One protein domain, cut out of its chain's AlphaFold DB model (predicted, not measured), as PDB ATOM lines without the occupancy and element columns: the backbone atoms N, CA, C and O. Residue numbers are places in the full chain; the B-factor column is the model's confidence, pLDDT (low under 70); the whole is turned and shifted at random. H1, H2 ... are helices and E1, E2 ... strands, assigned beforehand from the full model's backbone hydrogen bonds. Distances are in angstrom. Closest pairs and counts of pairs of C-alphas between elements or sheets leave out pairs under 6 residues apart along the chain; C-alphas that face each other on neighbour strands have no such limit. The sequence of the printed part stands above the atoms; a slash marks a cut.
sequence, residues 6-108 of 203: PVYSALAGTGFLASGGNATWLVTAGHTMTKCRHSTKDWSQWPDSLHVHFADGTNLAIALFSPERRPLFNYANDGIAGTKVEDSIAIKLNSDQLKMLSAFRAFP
ATOM      1  N   PRO A   6      -0.840  26.693  91.828       90.06
ATOM      2  CA  PRO A   6      -0.116  25.576  92.414       90.06
ATOM      3  C   PRO A   6       1.120  25.320  91.551       90.06
ATOM      4  O   PRO A   6       1.020  25.052  90.351       90.06
ATOM      5  N   VAL A   7       2.294  25.434  92.161       89.00
ATOM      6  CA  VAL A   7       3.568  25.242  91.469       89.00
ATOM      7  C   VAL A   7       4.256  23.989  91.974       89.00
ATOM      8  O   VAL A   7       4.186  23.641  93.156       89.00
ATOM      9  N   TYR A   8       4.928  23.309  91.059       85.38
ATOM     10  CA  TYR A   8       5.634  22.077  91.330       85.38
ATOM     11  C   TYR A   8       6.978  22.050  90.612       85.38
ATOM     12  O   TYR A   8       7.113  22.438  89.454       85.38
ATOM     13  N   SER A   9       7.982  21.583  91.334       82.25
ATOM     14  CA  SER A   9       9.350  21.454  90.861       82.25
ATOM     15  C   SER A   9       9.999  20.306  91.642       82.25
ATOM     16  O   SER A   9       9.531  19.168  91.576       82.25
ATOM     17  N   ALA A  10      11.020  20.574  92.451       80.31
ATOM     18  CA  ALA A  10      11.546  19.625  93.424       80.31
ATOM     19  C   ALA A  10      10.603  19.449  94.627       80.31
ATOM     20  O   ALA A  10      10.498  18.351  95.181       80.31
ATOM     21  N   LEU A  11       9.938  20.533  95.031       85.44
ATOM     22  CA  LEU A  11       8.919  20.577  96.072       85.44
ATOM     23  C   LEU A  11       7.650  21.240  95.523       85.44
ATOM     24  O   LEU A  11       7.684  21.989  94.548       85.44
ATOM     25  N   ALA A  12       6.523  20.949  96.166       89.19
ATOM     26  CA  ALA A  12       5.258  21.608  95.884       89.19
ATOM     27  C   ALA A  12       5.166  22.931  96.661       89.19
ATOM     28  O   ALA A  12       5.631  23.020  97.802       89.19
ATOM     29  N   GLY A  13       4.563  23.944  96.047       92.44
ATOM     30  CA  GLY A  13       4.389  25.262  96.646       92.44
ATOM     31  C   GLY A  13       3.264  26.052  95.992       92.44
ATOM     32  O   GLY A  13       2.451  25.524  95.229       92.44
ATOM     33  N   THR A  14       3.242  27.343  96.289       95.00
ATOM     34  CA  THR A  14       2.292  28.298  95.733       95.00
ATOM     35  C   THR A  14       3.059  29.369  94.963       95.00
ATOM     36  O   THR A  14       4.086  29.845  95.421       95.00
ATOM     37  N   GLY A  15       2.556  29.762  93.800       95.69
ATOM     38  CA  GLY A  15       2.972  30.968  93.095       95.69
ATOM     39  C   GLY A  15       1.796  31.915  92.874       95.69
ATOM     40  O   GLY A  15       0.637  31.582  93.134       95.69
ATOM     41  N   PHE A  16       2.077  33.109  92.373       96.75
ATOM     42  CA  PHE A  16       1.054  34.076  91.979       96.75
ATOM     43  C   PHE A  16       1.531  34.952  90.829       96.75
ATOM     44  O   PHE A  16       2.730  35.088  90.581       96.75
ATOM     45  N   LEU A  17       0.573  35.557  90.126       97.06
ATOM     46  CA  LEU A  17       0.876  36.538  89.096       97.06
ATOM     47  C   LEU A  17       1.065  37.912  89.721       97.06
ATOM     48  O   LEU A  17       0.247  38.356  90.528       97.06
ATOM     49  N   ALA A  18       2.096  38.615  89.287       95.25
ATOM     50  CA  ALA A  18       2.372  39.974  89.704       95.25
ATOM     51  C   ALA A  18       2.660  40.854  88.489       95.25
ATOM     52  O   ALA A  18       3.384  40.454  87.579       95.25
ATOM     53  N   SER A  19       2.087  42.052  88.457       94.00
ATOM     54  CA  SER A  19       2.282  43.015  87.374       94.00
ATOM     55  C   SER A  19       3.156  44.173  87.847       94.00
ATOM     56  O   SER A  19       2.823  44.833  88.833       94.00
ATOM     57  N   GLY A  20       4.243  44.432  87.128       90.00
ATOM     58  CA  GLY A  20       5.186  45.524  87.374       90.00
ATOM     59  C   GLY A  20       6.335  45.487  86.361       90.00
ATOM     60  O   GLY A  20       6.500  44.496  85.646       90.00
ATOM     61  N   GLY A  21       7.091  46.582  86.230       82.44
ATOM     62  CA  GLY A  21       8.177  46.669  85.238       82.44
ATOM     63  C   GLY A  21       7.707  46.459  83.788       82.44
ATOM     64  O   GLY A  21       8.391  45.818  82.996       82.44
ATOM     65  N   ASN A  22       6.499  46.934  83.441       88.06
ATOM     66  CA  ASN A  22       5.850  46.747  82.130       88.06
ATOM     67  C   ASN A  22       5.630  45.280  81.703       88.06
ATOM     68  O   ASN A  22       5.456  44.997  80.517       88.06
ATOM     69  N   ALA A  23       5.622  44.338  82.648       93.62
ATOM     70  CA  ALA A  23       5.386  42.925  82.381       93.62
ATOM     71  C   ALA A  23       4.513  42.276  83.465       93.62
ATOM     72  O   ALA A  23       4.196  42.876  84.495       93.62
ATOM     73  N   THR A  24       4.104  41.035  83.203       95.50
ATOM     74  CA  THR A  24       3.503  40.154  84.205       95.50
ATOM     75  C   THR A  24       4.461  39.004  84.483       95.50
ATOM     76  O   THR A  24       5.003  38.384  83.565       95.50
ATOM     77  N   TRP A  25       4.658  38.744  85.764       96.31
ATOM     78  CA  TRP A  25       5.627  37.806  86.297       96.31
ATOM     79  C   TRP A  25       4.900  36.719  87.075       96.31
ATOM     80  O   TRP A  25       3.927  37.002  87.776       96.31
ATOM     81  N   LEU A  26       5.389  35.486  86.984       96.56
ATOM     82  CA  LEU A  26       5.076  34.449  87.959       96.56
ATOM     83  C   LEU A  26       6.085  34.553  89.100       96.56
ATOM     84  O   LEU A  26       7.281  34.367  88.879       96.56
ATOM     85  N   VAL A  27       5.599  34.832  90.304       94.94
ATOM     86  CA  VAL A  27       6.408  34.885  91.525       94.94
ATOM     87  C   VAL A  27       6.166  33.621  92.338       94.94
ATOM     88  O   VAL A  27       5.030  33.159  92.447       94.94
ATOM     89  N   THR A  28       7.234  33.045  92.883       94.56
ATOM     90  CA  THR A  28       7.187  31.886  93.787       94.56
ATOM     91  C   THR A  28       8.449  31.823  94.652       94.56
ATOM     92  O   THR A  28       9.377  32.613  94.468       94.56
ATOM     93  N   ALA A  29       8.501  30.877  95.592       90.75
ATOM     94  CA  ALA A  29       9.653  30.663  96.450       90.75
ATOM     95  C   ALA A  29      10.763  29.854  95.755       90.75
ATOM     96  O   ALA A  29      10.511  28.796  95.173       90.75
ATOM     97  N   GLY A  30      12.009  30.314  95.868       89.25
ATOM     98  CA  GLY A  30      13.190  29.679  95.279       89.25
ATOM     99  C   GLY A  30      13.482  28.298  95.869       89.25
ATOM    100  O   GLY A  30      13.812  27.373  95.128       89.25
ATOM    101  N   HIS A  31      13.273  28.094  97.176       87.19
ATOM    102  CA  HIS A  31      13.487  26.788  97.806       87.19
ATOM    103  C   HIS A  31      12.561  25.696  97.268       87.19
ATOM    104  O   HIS A  31      12.842  24.518  97.467       87.19
ATOM    105  N   THR A  32      11.474  26.043  96.571       87.69
ATOM    106  CA  THR A  32      10.619  25.035  95.926       87.69
ATOM    107  C   THR A  32      11.318  24.353  94.743       87.69
ATOM    108  O   THR A  32      10.950  23.236  94.371       87.69
ATOM    109  N   MET A  33      12.382  24.968  94.211       87.56
ATOM    110  CA  MET A  33      13.188  24.439  93.105       87.56
ATOM    111  C   MET A  33      14.247  23.435  93.539       87.56
ATOM    112  O   MET A  33      14.820  22.741  92.705       87.56
ATOM    113  N   THR A  34      14.512  23.325  94.838       81.56
ATOM    114  CA  THR A  34      15.585  22.487  95.367       81.56
ATOM    115  C   THR A  34      15.067  21.571  96.468       81.56
ATOM    116  O   THR A  34      14.207  21.925  97.270       81.56
ATOM    117  N   LYS A  35      15.609  20.352  96.542       70.19
ATOM    118  CA  LYS A  35      15.374  19.471  97.699       70.19
ATOM    119  C   LYS A  35      16.181  19.919  98.924       70.19
ATOM    120  O   LYS A  35      15.916  19.457 100.032       70.19
ATOM    121  N   CYS A  36      17.155  20.812  98.732       65.31
ATOM    122  CA  CYS A  36      18.007  21.349  99.779       65.31
ATOM    123  C   CYS A  36      17.483  22.711 100.249       65.31
ATOM    124  O   CYS A  36      17.713  23.736  99.615       65.31
ATOM    125  N   ARG A  37      16.826  22.731 101.413       62.34
ATOM    126  CA  ARG A  37      16.256  23.952 102.019       62.34
ATOM    127  C   ARG A  37      17.289  25.026 102.391       62.34
ATOM    128  O   ARG A  37      16.896  26.122 102.767       62.34
ATOM    129  N   HIS A  38      18.583  24.710 102.329       57.69
ATOM    130  CA  HIS A  38      19.668  25.569 102.810       57.69
ATOM    131  C   HIS A  38      20.496  26.219 101.694       57.69
ATOM    132  O   HIS A  38      21.370  27.025 101.999       57.69
ATOM    133  N   SER A  39      20.252  25.888 100.420       63.00
ATOM    134  CA  SER A  39      20.969  26.504  99.298       63.00
ATOM    135  C   SER A  39      20.039  26.744  98.112       63.00
ATOM    136  O   SER A  39      19.829  25.873  97.269       63.00
ATOM    137  N   THR A  40      19.496  27.956  98.041       70.25
ATOM    138  CA  THR A  40      18.787  28.488  96.865       70.25
ATOM    139  C   THR A  40      19.744  29.116  95.843       70.25
ATOM    140  O   THR A  40      19.320  29.505  94.759       70.25
ATOM    141  N   LYS A  41      21.049  29.173  96.145       73.81
ATOM    142  CA  LYS A  41      22.080  29.777  95.281       73.81
ATOM    143  C   LYS A  41      22.793  28.789  94.364       73.81
ATOM    144  O   LYS A  41      23.358  29.201  93.357       73.81
ATOM    145  N   ASP A  42      22.784  27.499  94.702       80.12
ATOM    146  CA  ASP A  42      23.335  26.466  93.824       80.12
ATOM    147  C   ASP A  42      22.281  26.006  92.812       80.12
ATOM    148  O   ASP A  42      21.513  25.068  93.040       80.12
ATOM    149  N   TRP A  43      22.244  26.699  91.677       86.12
ATOM    150  CA  TRP A  43      21.318  26.407  90.585       86.12
ATOM    151  C   TRP A  43      21.684  25.160  89.783       86.12
ATOM    152  O   TRP A  43      20.868  24.693  88.990       86.12
ATOM    153  N   SER A  44      22.872  24.579  89.984       83.81
ATOM    154  CA  SER A  44      23.278  23.375  89.245       83.81
ATOM    155  C   SER A  44      22.339  22.192  89.514       83.81
ATOM    156  O   SER A  44      22.110  21.364  88.631       83.81
ATOM    157  N   GLN A  45      21.734  22.159  90.707       83.19
ATOM    158  CA  GLN A  45      20.796  21.123  91.145       83.19
ATOM    159  C   GLN A  45      19.326  21.473  90.898       83.19
ATOM    160  O   GLN A  45      18.444  20.670  91.211       83.19
ATOM    161  N   TRP A  46      19.041  22.666  90.373       90.12
ATOM    162  CA  TRP A  46      17.677  23.062  90.052       90.12
ATOM    163  C   TRP A  46      17.210  22.333  88.788       90.12
ATOM    164  O   TRP A  46      18.024  22.106  87.884       90.12
ATOM    165  N   PRO A  47      15.918  21.980  88.692       91.75
ATOM    166  CA  PRO A  47      15.366  21.408  87.477       91.75
ATOM    167  C   PRO A  47      15.327  22.443  86.352       91.75
ATOM    168  O   PRO A  47      15.327  23.649  86.592       91.75
ATOM    169  N   ASP A  48      15.224  21.965  85.116       93.81
ATOM    170  CA  ASP A  48      15.193  22.838  83.939       93.81
ATOM    171  C   ASP A  48      13.868  23.593  83.774       93.81
ATOM    172  O   ASP A  48      13.797  24.574  83.031       93.81
ATOM    173  N   SER A  49      12.812  23.169  84.476       94.44
ATOM    174  CA  SER A  49      11.501  23.810  84.413       94.44
ATOM    175  C   SER A  49      10.737  23.759  85.733       94.44
ATOM    176  O   SER A  49      10.915  22.850  86.544       94.44
ATOM    177  N   LEU A  50       9.866  24.750  85.911       94.50
ATOM    178  CA  LEU A  50       8.798  24.778  86.901       94.50
ATOM    179  C   LEU A  50       7.491  24.360  86.229       94.50
ATOM    180  O   LEU A  50       7.182  24.799  85.124       94.50
ATOM    181  N   HIS A  51       6.702  23.549  86.918       93.50
ATOM    182  CA  HIS A  51       5.411  23.072  86.453       93.50
ATOM    183  C   HIS A  51       4.269  23.779  87.178       93.50
ATOM    184  O   HIS A  51       4.281  23.922  88.401       93.50
ATOM    185  N   VAL A  52       3.262  24.194  86.417       92.50
ATOM    186  CA  VAL A  52       1.977  24.679  86.920       92.50
ATOM    187  C   VAL A  52       0.919  23.637  86.594       92.50
ATOM    188  O   VAL A  52       0.641  23.377  85.423       92.50
ATOM    189  N   HIS A  53       0.308  23.070  87.630       86.12
ATOM    190  CA  HIS A  53      -0.737  22.065  87.472       86.12
ATOM    191  C   HIS A  53      -2.121  22.708  87.528       86.12
ATOM    192  O   HIS A  53      -2.451  23.436  88.460       86.12
ATOM    193  N   PHE A  54      -2.962  22.429  86.543       86.12
ATOM    194  CA  PHE A  54      -4.331  22.926  86.514       86.12
ATOM    195  C   PHE A  54      -5.296  21.868  87.053       86.12
ATOM    196  O   PHE A  54      -5.021  20.668  87.028       86.12
ATOM    197  N   ALA A  55      -6.453  22.314  87.546       82.94
ATOM    198  CA  ALA A  55      -7.477  21.418  88.088       82.94
ATOM    199  C   ALA A  55      -8.071  20.465  87.033       82.94
ATOM    200  O   ALA A  55      -8.607  19.420  87.389       82.94
ATOM    201  N   ASP A  56      -7.967  20.813  85.748       84.50
ATOM    202  CA  ASP A  56      -8.389  19.979  84.619       84.50
ATOM    203  C   ASP A  56      -7.338  18.923  84.210       84.50
ATOM    204  O   ASP A  56      -7.550  18.180  83.255       84.50
ATOM    205  N   GLY A  57      -6.213  18.841  84.931       83.44
ATOM    206  CA  GLY A  57      -5.109  17.921  84.654       83.44
ATOM    207  C   GLY A  57      -4.086  18.445  83.644       83.44
ATOM    208  O   GLY A  57      -3.047  17.810  83.455       83.44
ATOM    209  N   THR A  58      -4.325  19.607  83.029       87.75
ATOM    210  CA  THR A  58      -3.335  20.266  82.172       87.75
ATOM    211  C   THR A  58      -2.097  20.636  82.991       87.75
ATOM    212  O   THR A  58      -2.179  20.940  84.184       87.75
ATOM    213  N   ASN A  59      -0.930  20.625  82.347       89.25
ATOM    214  CA  ASN A  59       0.325  21.067  82.941       89.25
ATOM    215  C   ASN A  59       0.992  22.102  82.030       89.25
ATOM    216  O   ASN A  59       1.152  21.865  80.834       89.25
ATOM    217  N   LEU A  60       1.401  23.232  82.600       94.25
ATOM    218  CA  LEU A  60       2.250  24.213  81.934       94.25
ATOM    219  C   LEU A  60       3.669  24.086  82.487       94.25
ATOM    220  O   LEU A  60       3.908  24.371  83.658       94.25
ATOM    221  N   ALA A  61       4.611  23.691  81.633       95.69
ATOM    222  CA  ALA A  61       6.033  23.737  81.946       95.69
ATOM    223  C   ALA A  61       6.611  25.109  81.567       95.69
ATOM    224  O   ALA A  61       6.483  25.566  80.430       95.69
ATOM    225  N   ILE A  62       7.256  25.763  82.524       96.44
ATOM    226  CA  ILE A  62       7.915  27.058  82.374       96.44
ATOM    227  C   ILE A  62       9.412  26.821  82.527       96.44
ATOM    228  O   ILE A  62       9.867  26.406  83.592       96.44
ATOM    229  N   ALA A  63      10.176  27.063  81.463       96.31
ATOM    230  CA  ALA A  63      11.624  26.896  81.490       96.31
ATOM    231  C   ALA A  63      12.260  27.838  82.525       96.31
ATOM    232  O   ALA A  63      12.002  29.042  82.525       96.31
ATOM    233  N   LEU A  64      13.099  27.280  83.395       95.31
ATOM    234  CA  LEU A  64      13.904  28.028  84.360       95.31
ATOM    235  C   LEU A  64      15.270  28.397  83.781       95.31
ATOM    236  O   LEU A  64      15.880  29.362  84.235       95.31
ATOM    237  N   PHE A  65      15.741  27.659  82.774       95.81
ATOM    238  CA  PHE A  65      17.044  27.879  82.163       95.81
ATOM    239  C   PHE A  65      16.990  27.830  80.632       95.81
ATOM    240  O   PHE A  65      16.155  27.140  80.046       95.81
ATOM    241  N   SER A  66      17.901  28.557  79.979       95.31
ATOM    242  CA  SER A  66      18.182  28.410  78.547       95.31
ATOM    243  C   SER A  66      18.867  27.060  78.259       95.31
ATOM    244  O   SER A  66      19.335  26.406  79.197       95.31
ATOM    245  N   PRO A  67      19.005  26.644  76.984       93.94
ATOM    246  CA  PRO A  67      19.767  25.444  76.623       93.94
ATOM    247  C   PRO A  67      21.211  25.439  77.155       93.94
ATOM    248  O   PRO A  67      21.743  24.393  77.510       93.94
ATOM    249  N   GLU A  68      21.839  26.611  77.281       95.31
ATOM    250  CA  GLU A  68      23.179  26.806  77.856       95.31
ATOM    251  C   GLU A  68      23.169  26.928  79.392       95.31
ATOM    252  O   GLU A  68      24.153  27.359  79.994       95.31
ATOM    253  N   ARG A  69      22.045  26.598  80.033       92.81
ATOM    254  CA  ARG A  69      21.779  26.723  81.471       92.81
ATOM    255  C   ARG A  69      21.895  28.139  82.052       92.81
ATOM    256  O   ARG A  69      22.191  28.306  83.234       92.81
ATOM    257  N   ARG A  70      21.608  29.179  81.264       91.62
ATOM    258  CA  ARG A  70      21.477  30.548  81.800       91.62
ATOM    259  C   ARG A  70      20.105  30.719  82.459       91.62
ATOM    260  O   ARG A  70      19.129  30.291  81.847       91.62
ATOM    261  N   PRO A  71      19.994  31.319  83.658       91.94
ATOM    262  CA  PRO A  71      18.705  31.501  84.321       91.94
ATOM    263  C   PRO A  71      17.774  32.378  83.471       91.94
ATOM    264  O   PRO A  71      18.188  33.402  82.929       91.94
ATOM    265  N   LEU A  72      16.512  31.970  83.371       93.88
ATOM    266  CA  LEU A  72      15.422  32.716  82.728       93.88
ATOM    267  C   LEU A  72      14.488  33.370  83.760       93.88
ATOM    268  O   LEU A  72      13.372  33.780  83.442       93.88
ATOM    269  N   PHE A  73      14.942  33.443  85.009       92.44
ATOM    270  CA  PHE A  73      14.243  34.037  86.137       92.44
ATOM    271  C   PHE A  73      15.123  35.090  86.800       92.44
ATOM    272  O   PHE A  73      16.350  34.981  86.813       92.44
ATOM    273  N   ASN A  74      14.473  36.073  87.407       90.06
ATOM    274  CA  ASN A  74      15.114  36.998  88.319       90.06
ATOM    275  C   ASN A  74      15.079  36.409  89.732       90.06
ATOM    276  O   ASN A  74      14.105  35.767  90.135       90.06
ATOM    277  N   TYR A  75      16.154  36.627  90.478       83.81
ATOM    278  CA  TYR A  75      16.339  36.143  91.841       83.81
ATOM    279  C   TYR A  75      17.039  37.224  92.658       83.81
ATOM    280  O   TYR A  75      18.007  37.830  92.193       83.81
ATOM    281  N   ALA A  76      16.563  37.469  93.875       68.94
ATOM    282  CA  ALA A  76      17.138  38.478  94.745       68.94
ATOM    283  C   ALA A  76      18.373  37.888  95.435       68.94
ATOM    284  O   ALA A  76      18.263  37.017  96.291       68.94
ATOM    285  N   ASN A  77      19.558  38.362  95.048       59.59
ATOM    286  CA  ASN A  77      20.825  38.035  95.699       59.59
ATOM    287  C   ASN A  77      21.352  39.312  96.365       59.59
ATOM    288  O   ASN A  77      21.859  40.199  95.685       59.59
ATOM    289  N   ASP A  78      21.185  39.459  97.673       50.19
ATOM    290  CA  ASP A  78      21.774  40.555  98.460       50.19
ATOM    291  C   ASP A  78      23.253  40.332  98.778       50.19
ATOM    292  O   ASP A  78      23.904  41.260  99.251       50.19
ATOM    293  N   GLY A  79      23.816  39.142  98.551       45.44
ATOM    294  CA  GLY A  79      25.210  38.863  98.914       45.44
ATOM    295  C   GLY A  79      25.480  38.909 100.428       45.44
ATOM    296  O   GLY A  79      26.618  38.706 100.847       45.44
ATOM    297  N   ILE A  80      24.449  39.121 101.253       46.69
ATOM    298  CA  ILE A  80      24.512  39.076 102.711       46.69
ATOM    299  C   ILE A  80      24.088  37.669 103.114       46.69
ATOM    300  O   ILE A  80      22.907  37.357 103.201       46.69
ATOM    301  N   ALA A  81      25.066  36.794 103.336       44.88
ATOM    302  CA  ALA A  81      24.795  35.417 103.729       44.88
ATOM    303  C   ALA A  81      23.831  35.357 104.934       44.88
ATOM    304  O   ALA A  81      24.161  35.834 106.019       44.88
ATOM    305  N   GLY A  82      22.656  34.746 104.742       48.91
ATOM    306  CA  GLY A  82      21.688  34.473 105.811       48.91
ATOM    307  C   GLY A  82      20.415  35.329 105.817       48.91
ATOM    308  O   GLY A  82      19.575  35.126 106.696       48.91
ATOM    309  N   THR A  83      20.218  36.245 104.868       54.47
ATOM    310  CA  THR A  83      18.949  36.974 104.703       54.47
ATOM    311  C   THR A  83      17.939  36.135 103.905       54.47
ATOM    312  O   THR A  83      18.243  35.526 102.885       54.47
ATOM    313  N   LYS A  84      16.688  36.065 104.376       56.00
ATOM    314  CA  LYS A  84      15.620  35.235 103.771       56.00
ATOM    315  C   LYS A  84      14.976  35.836 102.514       56.00
ATOM    316  O   LYS A  84      14.080  35.231 101.936       56.00
ATOM    317  N   VAL A  85      15.446  37.004 102.079       56.59
ATOM    318  CA  VAL A  85      15.066  37.617 100.795       56.59
ATOM    319  C   VAL A  85      15.504  36.736  99.615       56.59
ATOM    320  O   VAL A  85      14.837  36.695  98.583       56.59
ATOM    321  N   GLU A  86      16.558  35.943  99.819       68.25
ATOM    322  CA  GLU A  86      17.160  34.946  98.920       68.25
ATOM    323  C   GLU A  86      16.255  33.744  98.581       68.25
ATOM    324  O   GLU A  86      16.708  32.686  98.149       68.25
ATOM    325  N   ASP A  87      14.957  33.857  98.813       80.38
ATOM    326  CA  ASP A  87      14.022  32.754  98.665       80.38
ATOM    327  C   ASP A  87      12.843  33.100  97.759       80.38
ATOM    328  O   ASP A  87      11.845  32.396  97.750       80.38
ATOM    329  N   SER A  88      12.933  34.165  96.962       87.38
ATOM    330  CA  SER A  88      11.926  34.498  95.946       87.38
ATOM    331  C   SER A  88      12.539  34.544  94.550       87.38
ATOM    332  O   SER A  88      13.624  35.091  94.351       87.38
ATOM    333  N   ILE A  89      11.817  33.992  93.575       91.44
ATOM    334  CA  ILE A  89      12.117  34.135  92.148       91.44
ATOM    335  C   ILE A  89      10.938  34.773  91.420       91.44
ATOM    336  O   ILE A  89       9.783  34.595  91.816       91.44
ATOM    337  N   ALA A  90      11.227  35.468  90.323       93.50
ATOM    338  CA  ALA A  90      10.224  35.960  89.389       93.50
ATOM    339  C   ALA A  90      10.563  35.517  87.966       93.50
ATOM    340  O   ALA A  90      11.679  35.720  87.489       93.50
ATOM    341  N   ILE A  91       9.593  34.930  87.272       95.62
ATOM    342  CA  ILE A  91       9.742  34.477  85.887       95.62
ATOM    343  C   ILE A  91       8.870  35.358  85.001       95.62
ATOM    344  O   ILE A  91       7.655  35.434  85.205       95.62
ATOM    345  N   LYS A  92       9.476  36.020  84.013       95.69
ATOM    346  CA  LYS A  92       8.733  36.825  83.039       95.69
ATOM    347  C   LYS A  92       7.930  35.900  82.135       95.69
ATOM    348  O   LYS A  92       8.499  35.015  81.500       95.69
ATOM    349  N   LEU A  93       6.621  36.117  82.056       96.12
ATOM    350  CA  LEU A  93       5.745  35.271  81.253       96.12
ATOM    351  C   LEU A  93       5.618  35.799  79.823       96.12
ATOM    352  O   LEU A  93       5.480  37.003  79.599       96.12
ATOM    353  N   ASN A  94       5.629  34.889  78.851       95.94
ATOM    354  CA  ASN A  94       5.304  35.204  77.461       95.94
ATOM    355  C   ASN A  94       3.781  35.189  77.216       95.94
ATOM    356  O   ASN A  94       2.996  34.793  78.080       95.94
ATOM    357  N   SER A  95       3.353  35.612  76.025       96.56
ATOM    358  CA  SER A  95       1.929  35.737  75.681       96.56
ATOM    359  C   SER A  95       1.146  34.424  75.792       96.56
ATOM    360  O   SER A  95       0.005  34.435  76.251       96.56
ATOM    361  N   ASP A  96       1.748  33.292  75.419       96.19
ATOM    362  CA  ASP A  96       1.086  31.985  75.473       96.19
ATOM    363  C   ASP A  96       0.908  31.512  76.920       96.19
ATOM    364  O   ASP A  96      -0.176  31.075  77.312       96.19
ATOM    365  N   GLN A  97       1.937  31.686  77.751       96.75
ATOM    366  CA  GLN A  97       1.878  31.408  79.186       96.75
ATOM    367  C   GLN A  97       0.836  32.291  79.880       96.75
ATOM    368  O   GLN A  97       0.038  31.797  80.676       96.75
ATOM    369  N   LEU A  98       0.787  33.585  79.546       96.12
ATOM    370  CA  LEU A  98      -0.219  34.508  80.079       96.12
ATOM    371  C   LEU A  98      -1.634  34.114  79.672       96.12
ATOM    372  O   LEU A  98      -2.549  34.191  80.490       96.12
ATOM    373  N   LYS A  99      -1.824  33.642  78.439       95.38
ATOM    374  CA  LYS A  99      -3.118  33.136  77.979       95.38
ATOM    375  C   LYS A  99      -3.566  31.931  78.809       95.38
ATOM    376  O   LYS A  99      -4.717  31.905  79.246       95.38
ATOM    377  N   MET A 100      -2.669  30.982  79.079       94.88
ATOM    378  CA  MET A 100      -2.964  29.820  79.930       94.88
ATOM    379  C   MET A 100      -3.244  30.208  81.388       94.88
ATOM    380  O   MET A 100      -4.073  29.584  82.043       94.88
ATOM    381  N   LEU A 101      -2.593  31.258  81.890       94.81
ATOM    382  CA  LEU A 101      -2.736  31.731  83.270       94.81
ATOM    383  C   LEU A 101      -3.776  32.856  83.432       94.81
ATOM    384  O   LEU A 101      -3.916  33.412  84.518       94.81
ATOM    385  N   SER A 102      -4.547  33.166  82.388       93.25
ATOM    386  CA  SER A 102      -5.500  34.291  82.363       93.25
ATOM    387  C   SER A 102      -6.640  34.185  83.385       93.25
ATOM    388  O   SER A 102      -7.257  35.191  83.732       93.25
ATOM    389  N   ALA A 103      -6.909  32.983  83.900       90.94
ATOM    390  CA  ALA A 103      -7.897  32.755  84.953       90.94
ATOM    391  C   ALA A 103      -7.427  33.206  86.352       90.94
ATOM    392  O   ALA A 103      -8.257  33.330  87.260       90.94
ATOM    393  N   PHE A 104      -6.124  33.444  86.535       93.06
ATOM    394  CA  PHE A 104      -5.538  33.867  87.805       93.06
ATOM    395  C   PHE A 104      -5.410  35.387  87.877       93.06
ATOM    396  O   PHE A 104      -5.119  36.071  86.897       93.06
ATOM    397  N   ARG A 105      -5.608  35.932  89.077       92.94
ATOM    398  CA  ARG A 105      -5.450  37.366  89.323       92.94
ATOM    399  C   ARG A 105      -3.971  37.759  89.306       92.94
ATOM    400  O   ARG A 105      -3.191  37.212  90.078       92.94
ATOM    401  N   ALA A 106      -3.628  38.776  88.514       94.75
ATOM    402  CA  ALA A 106      -2.364  39.494  88.648       94.75
ATOM    403  C   ALA A 106      -2.469  40.579  89.728       94.75
ATOM    404  O   ALA A 106      -3.399  41.392  89.730       94.75
ATOM    405  N   PHE A 107      -1.527  40.577  90.667       94.69
ATOM    406  CA  PHE A 107      -1.427  41.585  91.712       94.69
ATOM    407  C   PHE A 107      -0.500  42.717  91.262       94.69
ATOM    408  O   PHE A 107       0.642  42.445  90.889       94.69
ATOM    409  N   PRO A 108      -0.939  43.985  91.299       92.50
ATOM    410  CA  PRO A 108      -0.037  45.094  91.037       92.50
ATOM    411  C   PRO A 108       1.029  45.162  92.127       92.50
ATOM    412  O   PRO A 108       0.701  45.192  93.315       92.50
TER     413      PRO A 108
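What this domain is: This is residues 6 to 108 of the 203 residues of an uncharacterized protein of Sphingobium yanoikuyae (UniProt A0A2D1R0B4). Picture one strongly twisted sheet folded over on itself into a loose, open-sided barrel: the long strand E2 runs from a wing of E1, E4 and E5 to a wing of E3, E7 and E6, the two wings partly face to face, with their edges E5 and E6 apart. H3 sits at one end, near E3 and E5; the short H1 and H2 lie near the other end. The 103 printed residues have three named helices and eight named strands; along the chain come three strands, E1 to E3, then H1, three strands, E4 to E6, then H2, E7, H3 and E8; the class is mixed, helices and strands, and the one sheet is branched at E2, which has three neighbours, antiparallel to E1 and to E3 and parallel to E8. The whole is compact, with a radius of gyration of the C-alphas of 13.5 A and spans of 38 by 28 by 26 A.

Where its parts are: Find C-alpha 12 at (5.258, 21.608, 95.884); from there E2, residues 12 to 20, runs 25.4 A to C-alpha 20 at (5.186, 45.524, 87.374). Beside it find E1, residues 6 to 8, 6.8 A; E3, residues 23 to 29, 19.1 A; and E8, residues 106 to 108, 6.5 A, ending at C-alpha 108 at (-0.037, 45.094, 91.037). Farther on are E4, residues 49 to 53, 12.7 A; E5, residues 59 to 63, 12.8 A; E7, residues 88 to 92, 13.5 A; and E6, residues 73 to 75, 6.4 A. The helices are H1, residues 30 to 33, 5.7 A; H2, residues 84 to 87, 5.9 A; and H3, residues 95 to 100, 8.8 A.

How they stand to each other: Start at E2, which has three neighbours in staggered pairing. The hairpins E1 and E2, with N 13 and O 7 at 2.9 A, and E2 and E3, with N 25 and O 18 at 2.8 A, form a meander, each strand the antiparallel neighbour of the one before. E8 is parallel to E2, with N 107 and O 17 at 2.8 A. Antiparallel too are E1 and E4 (N 8 and O 51, 2.8 A), the hairpin E4 and E5 (N 50 and O 62, 2.8 A), E3 and E7 (N 26 and O 91, 2.9 A) and E6 and E7 (N 74 and O 90, 2.8 A). H1, at a height over the sheet of 5.7 A, and H3, at 8.2 A, are on opposite faces, each over none of the strands. H2 only grazes the sheet; it only just touches H1, with 3 pairs of C-alphas within 8 A, the closest those of Gly 30 and Asp 87, 4.6 A. In H3 every O i to N i+4 pair is within hydrogen-bond range; H1 and H2 are too short for one, and of their single O i to N i+3 pairs H1's is within range and H2's is not.

The domain as a whole: The farthest C-alphas, of Asp 56 and Ile 80, are 42.1 A apart. The printed part has no cut; the link from H1 to E4, 15 residues, is long. Mean pLDDT of the printed part is 85.7; look for values under 70 at residues 36 to 39 and 76 to 86.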